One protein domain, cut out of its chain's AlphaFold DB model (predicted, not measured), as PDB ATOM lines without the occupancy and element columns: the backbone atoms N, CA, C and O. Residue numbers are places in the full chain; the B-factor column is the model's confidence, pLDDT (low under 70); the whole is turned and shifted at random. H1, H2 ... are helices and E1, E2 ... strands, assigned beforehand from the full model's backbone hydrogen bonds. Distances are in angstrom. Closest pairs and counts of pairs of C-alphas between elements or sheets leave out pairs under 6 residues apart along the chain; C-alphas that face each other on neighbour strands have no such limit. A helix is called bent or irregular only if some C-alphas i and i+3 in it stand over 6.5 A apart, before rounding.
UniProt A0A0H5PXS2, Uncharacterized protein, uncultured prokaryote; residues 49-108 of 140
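What this domain is: This is residues 49 to 108 of the 140 residues of an uncharacterized protein of uncultured prokaryote (UniProt A0A0H5PXS2). One long helix, H1, makes nearly the whole length of the domain, and a small two-stranded hairpin, E1 and E2, is set crosswise at the helix's last turns. Much of H1 stands free, residues 52 to 57 and 59 to 82, and the turn end of the hairpin, residues 96 to 101, sticks out as well. The printed part has 60 residues, with one named helix and two named strands in the order H1, E1, E2; the sheet has the order E1 - E2 and is antiparallel, and the class is mostly helix. The whole is extended, a rod with a radius of gyration of the C-alphas of 19.7 A and spans of 57 by 23 by 21 A.

How they stand to each other: The sheet consists of E1, residues 94 to 97, and E2, residues 100 to 103. They form a hairpin and are antiparallel, with 161 degrees between their N-to-C directions. C-alphas 94 and 103 face each other at 4.6 A, and C-alphas 97 and 100 at 5.3 A. Across the pair, N 95 and O 102 are within hydrogen-bond range at 2.9 A, and so are N 102 and O 95 at 2.8 A. The helix before the sheet in the chain is H1, residues 52 to 89. The closest C-alphas of H1 and E1 are those of Met 87 and Met 95, 7.9 A apart, while the centres of the two elements are 27.0 A apart. H1 and E2 are near each other, with 5 pairs of C-alphas within 10 A but no pair within 8 A. In H1 every O i to N i+4 pair is within hydrogen-bond range.

Where its parts are: E1 runs from Glu 94 to Val 97, with C-alpha 94 at (285.870, 193.039, 262.035), and is 10.2 A from first to last C-alpha. E2 runs from Tyr 100 to Arg 103, is 10.0 A long in the same measure, and ends with C-alpha 103 at (287.482, 196.318, 264.770). H1 has 38 residues, from Thr 52, C-alpha at (309.796, 235.506, 283.015), to Ala 89, C-alpha at (280.350, 200.545, 253.501). Its first and last C-alphas are 54.4 A apart, and it is not bent.

The domain as a whole: The two C-alphas farthest apart are those of Thr 49 and Arg 90, at 58.1 A. The first and last printed C-alphas, those of Thr 49 and Leu 108, are 49.0 A apart. The printed part has no cut. The link from H1 to E1, with 4 residues, is tight, and so is the link from E1 to E2, with 2 residues. The mean pLDDT of the printed part is 95.6, and no printed residue is under 70.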
ATOM      1  N   THR A  49     313.561 230.094 290.743       74.19
ATOM      2  CA  THR A  49     312.325 230.075 289.960       74.19
ATOM      3  C   THR A  49     312.666 230.540 288.546       74.19
ATOM      4  O   THR A  49     313.358 231.548 288.411       74.19
ATOM      5  N   MET A  50     312.205 229.820 287.515       84.69
ATOM      6  CA  MET A  50     312.423 230.219 286.115       84.69
ATOM      7  C   MET A  50     312.072 231.699 285.929       84.69
ATOM      8  O   MET A  50     311.031 232.157 286.406       84.69
ATOM      9  N   SER A  51     312.935 232.437 285.241       89.81
ATOM     10  CA  SER A  51     312.692 233.839 284.918       89.81
ATOM     11  C   SER A  51     311.483 233.993 283.991       89.81
ATOM     12  O   SER A  51     311.095 233.067 283.274       89.81
ATOM     13  N   THR A  52     310.903 235.194 283.936       90.75
ATOM     14  CA  THR A  52     309.796 235.506 283.015       90.75
ATOM     15  C   THR A  52     310.160 235.232 281.553       90.75
ATOM     16  O   THR A  52     309.318 234.775 280.780       90.75
ATOM     17  N   ASN A  53     311.421 235.451 281.172       89.50
ATOM     18  CA  ASN A  53     311.902 235.195 279.813       89.50
ATOM     19  C   ASN A  53     311.947 233.694 279.504       89.50
ATOM     20  O   ASN A  53     311.471 233.266 278.453       89.50
ATOM     21  N   GLU A  54     312.454 232.883 280.435       86.94
ATOM     22  CA  GLU A  54     312.449 231.421 280.310       86.94
ATOM     23  C   GLU A  54     311.019 230.867 280.291       86.94
ATOM     24  O   GLU A  54     310.704 230.018 279.458       86.94
ATOM     25  N   MET A  55     310.130 231.394 281.140       93.06
ATOM     26  CA  MET A  55     308.711 231.027 281.153       93.06
ATOM     27  C   MET A  55     308.039 231.356 279.815       93.06
ATOM     28  O   MET A  55     307.335 230.522 279.253       93.06
ATOM     29  N   THR A  56     308.301 232.544 279.267       93.06
ATOM     30  CA  THR A  56     307.765 232.961 277.963       93.06
ATOM     31  C   THR A  56     308.269 232.057 276.841       93.06
ATOM     32  O   THR A  56     307.481 231.634 275.998       93.06
ATOM     33  N   SER A  57     309.561 231.717 276.849       94.25
ATOM     34  CA  SER A  57     310.156 230.785 275.885       94.25
ATOM     35  C   SER A  57     309.483 229.411 275.945       94.25
ATOM     36  O   SER A  57     309.024 228.899 274.927       94.25
ATOM     37  N   LYS A  58     309.297 228.862 277.153       93.00
ATOM     38  CA  LYS A  58     308.631 227.568 277.355       93.00
ATOM     39  C   LYS A  58     307.154 227.580 276.970       93.00
ATOM     40  O   LYS A  58     306.661 226.593 276.436       93.00
ATOM     41  N   ILE A  59     306.449 228.685 277.209       95.62
ATOM     42  CA  ILE A  59     305.060 228.850 276.765       95.62
ATOM     43  C   ILE A  59     304.975 228.835 275.234       95.62
ATOM     44  O   ILE A  59     304.076 228.193 274.697       95.62
ATOM     45  N   ARG A  60     305.897 229.511 274.535       95.56
ATOM     46  CA  ARG A  60     305.941 229.521 273.062       95.56
ATOM     47  C   ARG A  60     306.232 228.137 272.500       95.56
ATOM     48  O   ARG A  60     305.424 227.639 271.727       95.56
ATOM     49  N   GLU A  61     307.290 227.493 272.989       95.75
ATOM     50  CA  GLU A  61     307.647 226.117 272.623       95.75
ATOM     51  C   GLU A  61     306.456 225.167 272.833       95.75
ATOM     52  O   GLU A  61     306.116 224.372 271.961       95.75
ATOM     53  N   LEU A  62     305.750 225.289 273.961       95.62
ATOM     54  CA  LEU A  62     304.570 224.472 274.227       95.62
ATOM     55  C   LEU A  62     303.400 224.779 273.279       95.62
ATOM     56  O   LEU A  62     302.693 223.851 272.892       95.62
ATOM     57  N   LYS A  63     303.157 226.049 272.922       96.62
ATOM     58  CA  LYS A  63     302.106 226.410 271.952       96.62
ATOM     59  C   LYS A  63     302.430 225.855 270.561       96.62
ATOM     60  O   LYS A  63     301.539 225.305 269.926       96.62
ATOM     61  N   GLU A  64     303.688 225.919 270.134       97.19
ATOM     62  CA  GLU A  64     304.151 225.347 268.860       97.19
ATOM     63  C   GLU A  64     303.986 223.821 268.831       97.19
ATOM     64  O   GLU A  64     303.405 223.277 267.895       97.19
ATOM     65  N   LEU A  65     304.415 223.126 269.891       97.75
ATOM     66  CA  LEU A  65     304.237 221.676 270.015       97.75
ATOM     67  C   LEU A  65     302.763 221.263 270.017       97.75
ATOM     68  O   LEU A  65     302.417 220.240 269.432       97.75
ATOM     69  N   LYS A  66     301.890 222.049 270.656       95.75
ATOM     70  CA  LYS A  66     300.445 221.794 270.629       95.75
ATOM     71  C   LYS A  66     299.851 221.984 269.240       95.75
ATOM     72  O   LYS A  66     299.072 221.136 268.832       95.75
ATOM     73  N   ALA A  67     300.252 223.027 268.515       96.75
ATOM     74  CA  ALA A  67     299.785 223.251 267.149       96.75
ATOM     75  C   ALA A  67     300.173 222.084 266.224       96.75
ATOM     76  O   ALA A  67     299.317 221.541 265.533       96.75
ATOM     77  N   MET A  68     301.428 221.622 266.291       97.69
ATOM     78  CA  MET A  68     301.874 220.443 265.535       97.69
ATOM     79  C   MET A  68     301.122 219.167 265.942       97.69
ATOM     80  O   MET A  68     300.774 218.346 265.098       97.69
ATOM     81  N   ALA A  69     300.857 218.980 267.238       97.31
ATOM     82  CA  ALA A  69     300.092 217.832 267.713       97.31
ATOM     83  C   ALA A  69     298.629 217.864 267.239       97.31
ATOM     84  O   ALA A  69     298.076 216.811 266.935       97.31
ATOM     85  N   GLU A  70     298.008 219.044 267.175       97.50
ATOM     86  CA  GLU A  70     296.648 219.230 266.657       97.50
ATOM     87  C   GLU A  70     296.569 218.938 265.153       97.50
ATOM     88  O   GLU A  70     295.647 218.245 264.724       97.50
ATOM     89  N   GLU A  71     297.555 219.385 264.373       97.50
ATOM     90  CA  GLU A  71     297.666 219.072 262.943       97.50
ATOM     91  C   GLU A  71     297.786 217.560 262.709       97.50
ATOM     92  O   GLU A  71     296.972 216.970 261.997       97.50
ATOM     93  N   LEU A  72     298.719 216.897 263.398       98.38
ATOM     94  CA  LEU A  72     298.875 215.443 263.309       98.38
ATOM     95  C   LEU A  72     297.623 214.696 263.788       98.38
ATOM     96  O   LEU A  72     297.247 213.681 263.204       98.38
ATOM     97  N   ALA A  73     296.954 215.179 264.838       98.19
ATOM     98  CA  ALA A  73     295.708 214.583 265.309       98.19
ATOM     99  C   ALA A  73     294.591 214.690 264.260       98.19
ATOM    100  O   ALA A  73     293.802 213.751 264.115       98.19
ATOM    101  N   ALA A  74     294.535 215.795 263.511       98.19
ATOM    102  CA  ALA A  74     293.591 215.964 262.413       98.19
ATOM    103  C   ALA A  74     293.882 214.986 261.263       98.19
ATOM    104  O   ALA A  74     292.959 214.327 260.785       98.19
ATOM    105  N   GLU A  75     295.149 214.820 260.870       98.38
ATOM    106  CA  GLU A  75     295.544 213.847 259.841       98.38
ATOM    107  C   GLU A  75     295.237 212.402 260.252       98.38
ATOM    108  O   GLU A  75     294.651 211.645 259.475       98.38
ATOM    109  N   ILE A  76     295.570 212.027 261.494       98.44
ATOM    110  CA  ILE A  76     295.238 210.709 262.054       98.44
ATOM    111  C   ILE A  76     293.728 210.481 261.988       98.44
ATOM    112  O   ILE A  76     293.287 209.446 261.490       98.44
ATOM    113  N   THR A  77     292.934 211.458 262.435       98.31
ATOM    114  CA  THR A  77     291.467 211.363 262.425       98.31
ATOM    115  C   THR A  77     290.927 211.210 261.003       98.31
ATOM    116  O   THR A  77     290.068 210.365 260.770       98.31
ATOM    117  N   ALA A  78     291.468 211.944 260.026       98.50
ATOM    118  CA  ALA A  78     291.051 211.834 258.628       98.50
ATOM    119  C   ALA A  78     291.310 210.433 258.039       98.50
ATOM    120  O   ALA A  78     290.458 209.875 257.338       98.50
ATOM    121  N   ILE A  79     292.465 209.831 258.352       98.50
ATOM    122  CA  ILE A  79     292.788 208.457 257.941       98.50
ATOM    123  C   ILE A  79     291.869 207.456 258.649       98.50
ATOM    124  O   ILE A  79     291.303 206.573 258.001       98.50
ATOM    125  N   GLU A  80     291.679 207.593 259.963       98.25
ATOM    126  CA  GLU A  80     290.771 206.731 260.718       98.25
ATOM    127  C   GLU A  80     289.341 206.786 260.180       98.25
ATOM    128  O   GLU A  80     288.694 205.748 260.054       98.25
ATOM    129  N   ASP A  81     288.839 207.974 259.856       98.25
ATOM    130  CA  ASP A  81     287.480 208.157 259.354       98.25
ATOM    131  C   ASP A  81     287.309 207.556 257.961       98.25
ATOM    132  O   ASP A  81     286.281 206.936 257.686       98.25
ATOM    133  N   THR A  82     288.348 207.615 257.125       98.38
ATOM    134  CA  THR A  82     288.385 206.885 255.850       98.38
ATOM    135  C   THR A  82     288.262 205.373 256.076       98.38
ATOM    136  O   THR A  82     287.459 204.708 255.421       98.38
ATOM    137  N   ILE A  83     288.992 204.818 257.051       97.94
ATOM    138  CA  ILE A  83     288.924 203.386 257.392       97.94
ATOM    139  C   ILE A  83     287.547 203.016 257.971       97.94
ATOM    140  O   ILE A  83     286.970 201.996 257.592       97.94
ATOM    141  N   LYS A  84     286.983 203.834 258.870       97.69
ATOM    142  CA  LYS A  84     285.641 203.617 259.449       97.69
ATOM    143  C   LYS A  84     284.553 203.678 258.377       97.69
ATOM    144  O   LYS A  84     283.618 202.872 258.418       97.69
ATOM    145  N   ALA A  85     284.663 204.604 257.424       97.75
ATOM    146  CA  ALA A  85     283.745 204.711 256.295       97.75
ATOM    147  C   ALA A  85     283.775 203.437 255.442       97.75
ATOM    148  O   ALA A  85     282.717 202.898 255.129       97.75
ATOM    149  N   GLU A  86     284.962 202.892 255.171       97.75
ATOM    150  CA  GLU A  86     285.115 201.626 254.448       97.75
ATOM    151  C   GLU A  86     284.521 200.433 255.217       97.75
ATOM    152  O   GLU A  86     283.773 199.632 254.651       97.75
ATOM    153  N   MET A  87     284.784 200.327 256.527       97.88
ATOM    154  CA  MET A  87     284.183 199.291 257.385       97.88
ATOM    155  C   MET A  87     282.648 199.370 257.368       97.88
ATOM    156  O   MET A  87     281.966 198.346 257.288       97.88
ATOM    157  N   THR A  88     282.110 200.593 257.390       96.69
ATOM    158  CA  THR A  88     280.667 200.862 257.331       96.69
ATOM    159  C   THR A  88     280.085 200.515 255.960       96.69
ATOM    160  O   THR A  88     279.044 199.865 255.897       96.69
ATOM    161  N   ALA A  89     280.764 200.872 254.866       97.06
ATOM    162  CA  ALA A  89     280.350 200.545 253.501       97.06
ATOM    163  C   ALA A  89     280.303 199.027 253.258       97.06
ATOM    164  O   ALA A  89     279.406 198.529 252.581       97.06
ATOM    165  N   ARG A  90     281.231 198.280 253.867       96.25
ATOM    166  CA  ARG A  90     281.250 196.809 253.840       96.25
ATOM    167  C   ARG A  90     280.312 196.158 254.850       96.25
ATOM    168  O   ARG A  90     280.150 194.942 254.807       96.25
ATOM    169  N   ASN A  91     279.723 196.941 255.753       95.62
ATOM    170  CA  ASN A  91     278.868 196.467 256.835       95.62
ATOM    171  C   ASN A  91     279.523 195.327 257.645       95.62
ATOM    172  O   ASN A  91     278.908 194.286 257.878       95.62
ATOM    173  N   THR A  92     280.790 195.511 258.037       96.38
ATOM    174  CA  THR A  92     281.531 194.550 258.866       96.38
ATOM    175  C   THR A  92     282.043 195.189 260.149       96.38
ATOM    176  O   THR A  92     282.524 196.320 260.160       96.38
ATOM    177  N   ASP A  93     281.988 194.411 261.222       95.12
ATOM    178  CA  ASP A  93     282.468 194.783 262.549       95.12
ATOM    179  C   ASP A  93     283.957 194.446 262.750       95.12
ATOM    180  O   ASP A  93     284.622 194.995 263.635       95.12
ATOM    181  N   GLU A  94     284.497 193.530 261.943       96.56
ATOM    182  CA  GLU A  94     285.870 193.039 262.035       96.56
ATOM    183  C   GLU A  94     286.447 192.766 260.642       96.56
ATOM    184  O   GLU A  94     285.772 192.230 259.761       96.56
ATOM    185  N   MET A  95     287.710 193.133 260.432       96.69
ATOM    186  CA  MET A  95     288.431 192.856 259.193       96.69
ATOM    187  C   MET A  95     289.913 192.622 259.473       96.69
ATOM    188  O   MET A  95     290.512 193.313 260.295       96.69
ATOM    189  N   THR A  96     290.514 191.675 258.759       96.94
ATOM    190  CA  THR A  96     291.967 191.499 258.720       96.94
ATOM    191  C   THR A  96     292.497 191.992 257.380       96.94
ATOM    192  O   THR A  96     291.989 191.598 256.332       96.94
ATOM    193  N   VAL A  97     293.516 192.849 257.422       96.31
ATOM    194  CA  VAL A  97     294.238 193.346 256.246       96.31
ATOM    195  C   VAL A  97     295.725 193.151 256.515       96.31
ATOM    196  O   VAL A  97     296.273 193.771 257.426       96.31
ATOM    197  N   ASP A  98     296.358 192.269 255.739       96.62
ATOM    198  CA  ASP A  98     297.738 191.821 255.963       96.62
ATOM    199  C   ASP A  98     297.940 191.303 257.404       96.62
ATOM    200  O   ASP A  98     297.259 190.363 257.824       96.62
ATOM    201  N   VAL A  99     298.822 191.929 258.187       97.25
ATOM    202  CA  VAL A  99     299.097 191.569 259.586       97.25
ATOM    203  C   VAL A  99     298.210 192.315 260.592       97.25
ATOM    204  O   VAL A  99     298.324 192.087 261.798       97.25
ATOM    205  N   TYR A 100     297.323 193.205 260.131       97.81
ATOM    206  CA  TYR A 100     296.513 194.069 260.988       97.81
ATOM    207  C   TYR A 100     295.080 193.573 261.132       97.81
ATOM    208  O   TYR A 100     294.441 193.136 260.175       97.81
ATOM    209  N   LYS A 101     294.545 193.708 262.346       97.25
ATOM    210  CA  LYS A 101     293.151 193.413 262.679       97.25
ATOM    211  C   LYS A 101     292.427 194.701 263.058       97.25
ATOM    212  O   LYS A 101     292.785 195.347 264.040       97.25
ATOM    213  N   ILE A 102     291.391 195.037 262.300       97.62
ATOM    214  CA  ILE A 102     290.561 196.230 262.463       97.62
ATOM    215  C   ILE A 102     289.234 195.803 263.091       97.62
ATOM    216  O   ILE A 102     288.612 194.844 262.635       97.62
ATOM    217  N   ARG A 103     288.793 196.511 264.136       97.31
ATOM    218  CA  ARG A 103     287.482 196.318 264.770       97.31
ATOM    219  C   ARG A 103     286.724 197.639 264.794       97.31
ATOM    220  O   ARG A 103     287.208 198.606 265.376       97.31
ATOM    221  N   TRP A 104     285.531 197.652 264.213       97.19
ATOM    222  CA  TRP A 104     284.623 198.795 264.204       97.19
ATOM    223  C   TRP A 104     283.225 198.338 264.614       97.19
ATOM    224  O   TRP A 104     282.361 198.091 263.788       97.19
ATOM    225  N   THR A 105     283.031 198.172 265.920       95.25
ATOM    226  CA  THR A 105     281.784 197.662 266.505       95.25
ATOM    227  C   THR A 105     281.047 198.755 267.255       95.25
ATOM    228  O   THR A 105     281.663 199.582 267.933       95.25
ATOM    229  N   LYS A 106     279.715 198.692 267.254       92.06
ATOM    230  CA  LYS A 106     278.892 199.527 268.136       92.06
ATOM    231  C   LYS A 106     279.143 199.153 269.598       92.06
ATOM    232  O   LYS A 106     279.041 197.988 269.971       92.06
ATOM    233  N   VAL A 107     279.423 200.151 270.431       94.69
ATOM    234  CA  VAL A 107     279.568 199.976 271.881       94.69
ATOM    235  C   VAL A 107     278.435 200.716 272.576       94.69
ATOM    236  O   VAL A 107     278.306 201.932 272.448       94.69
ATOM    237  N   LEU A 108     277.615 199.980 273.323       94.44
ATOM    238  CA  LEU A 108     276.593 200.562 274.187       94.44
ATOM    239  C   LEU A 108     277.211 200.838 275.558       94.44
ATOM    240  O   LEU A 108     277.659 199.919 276.240       94.44
TER     241      LEU A 108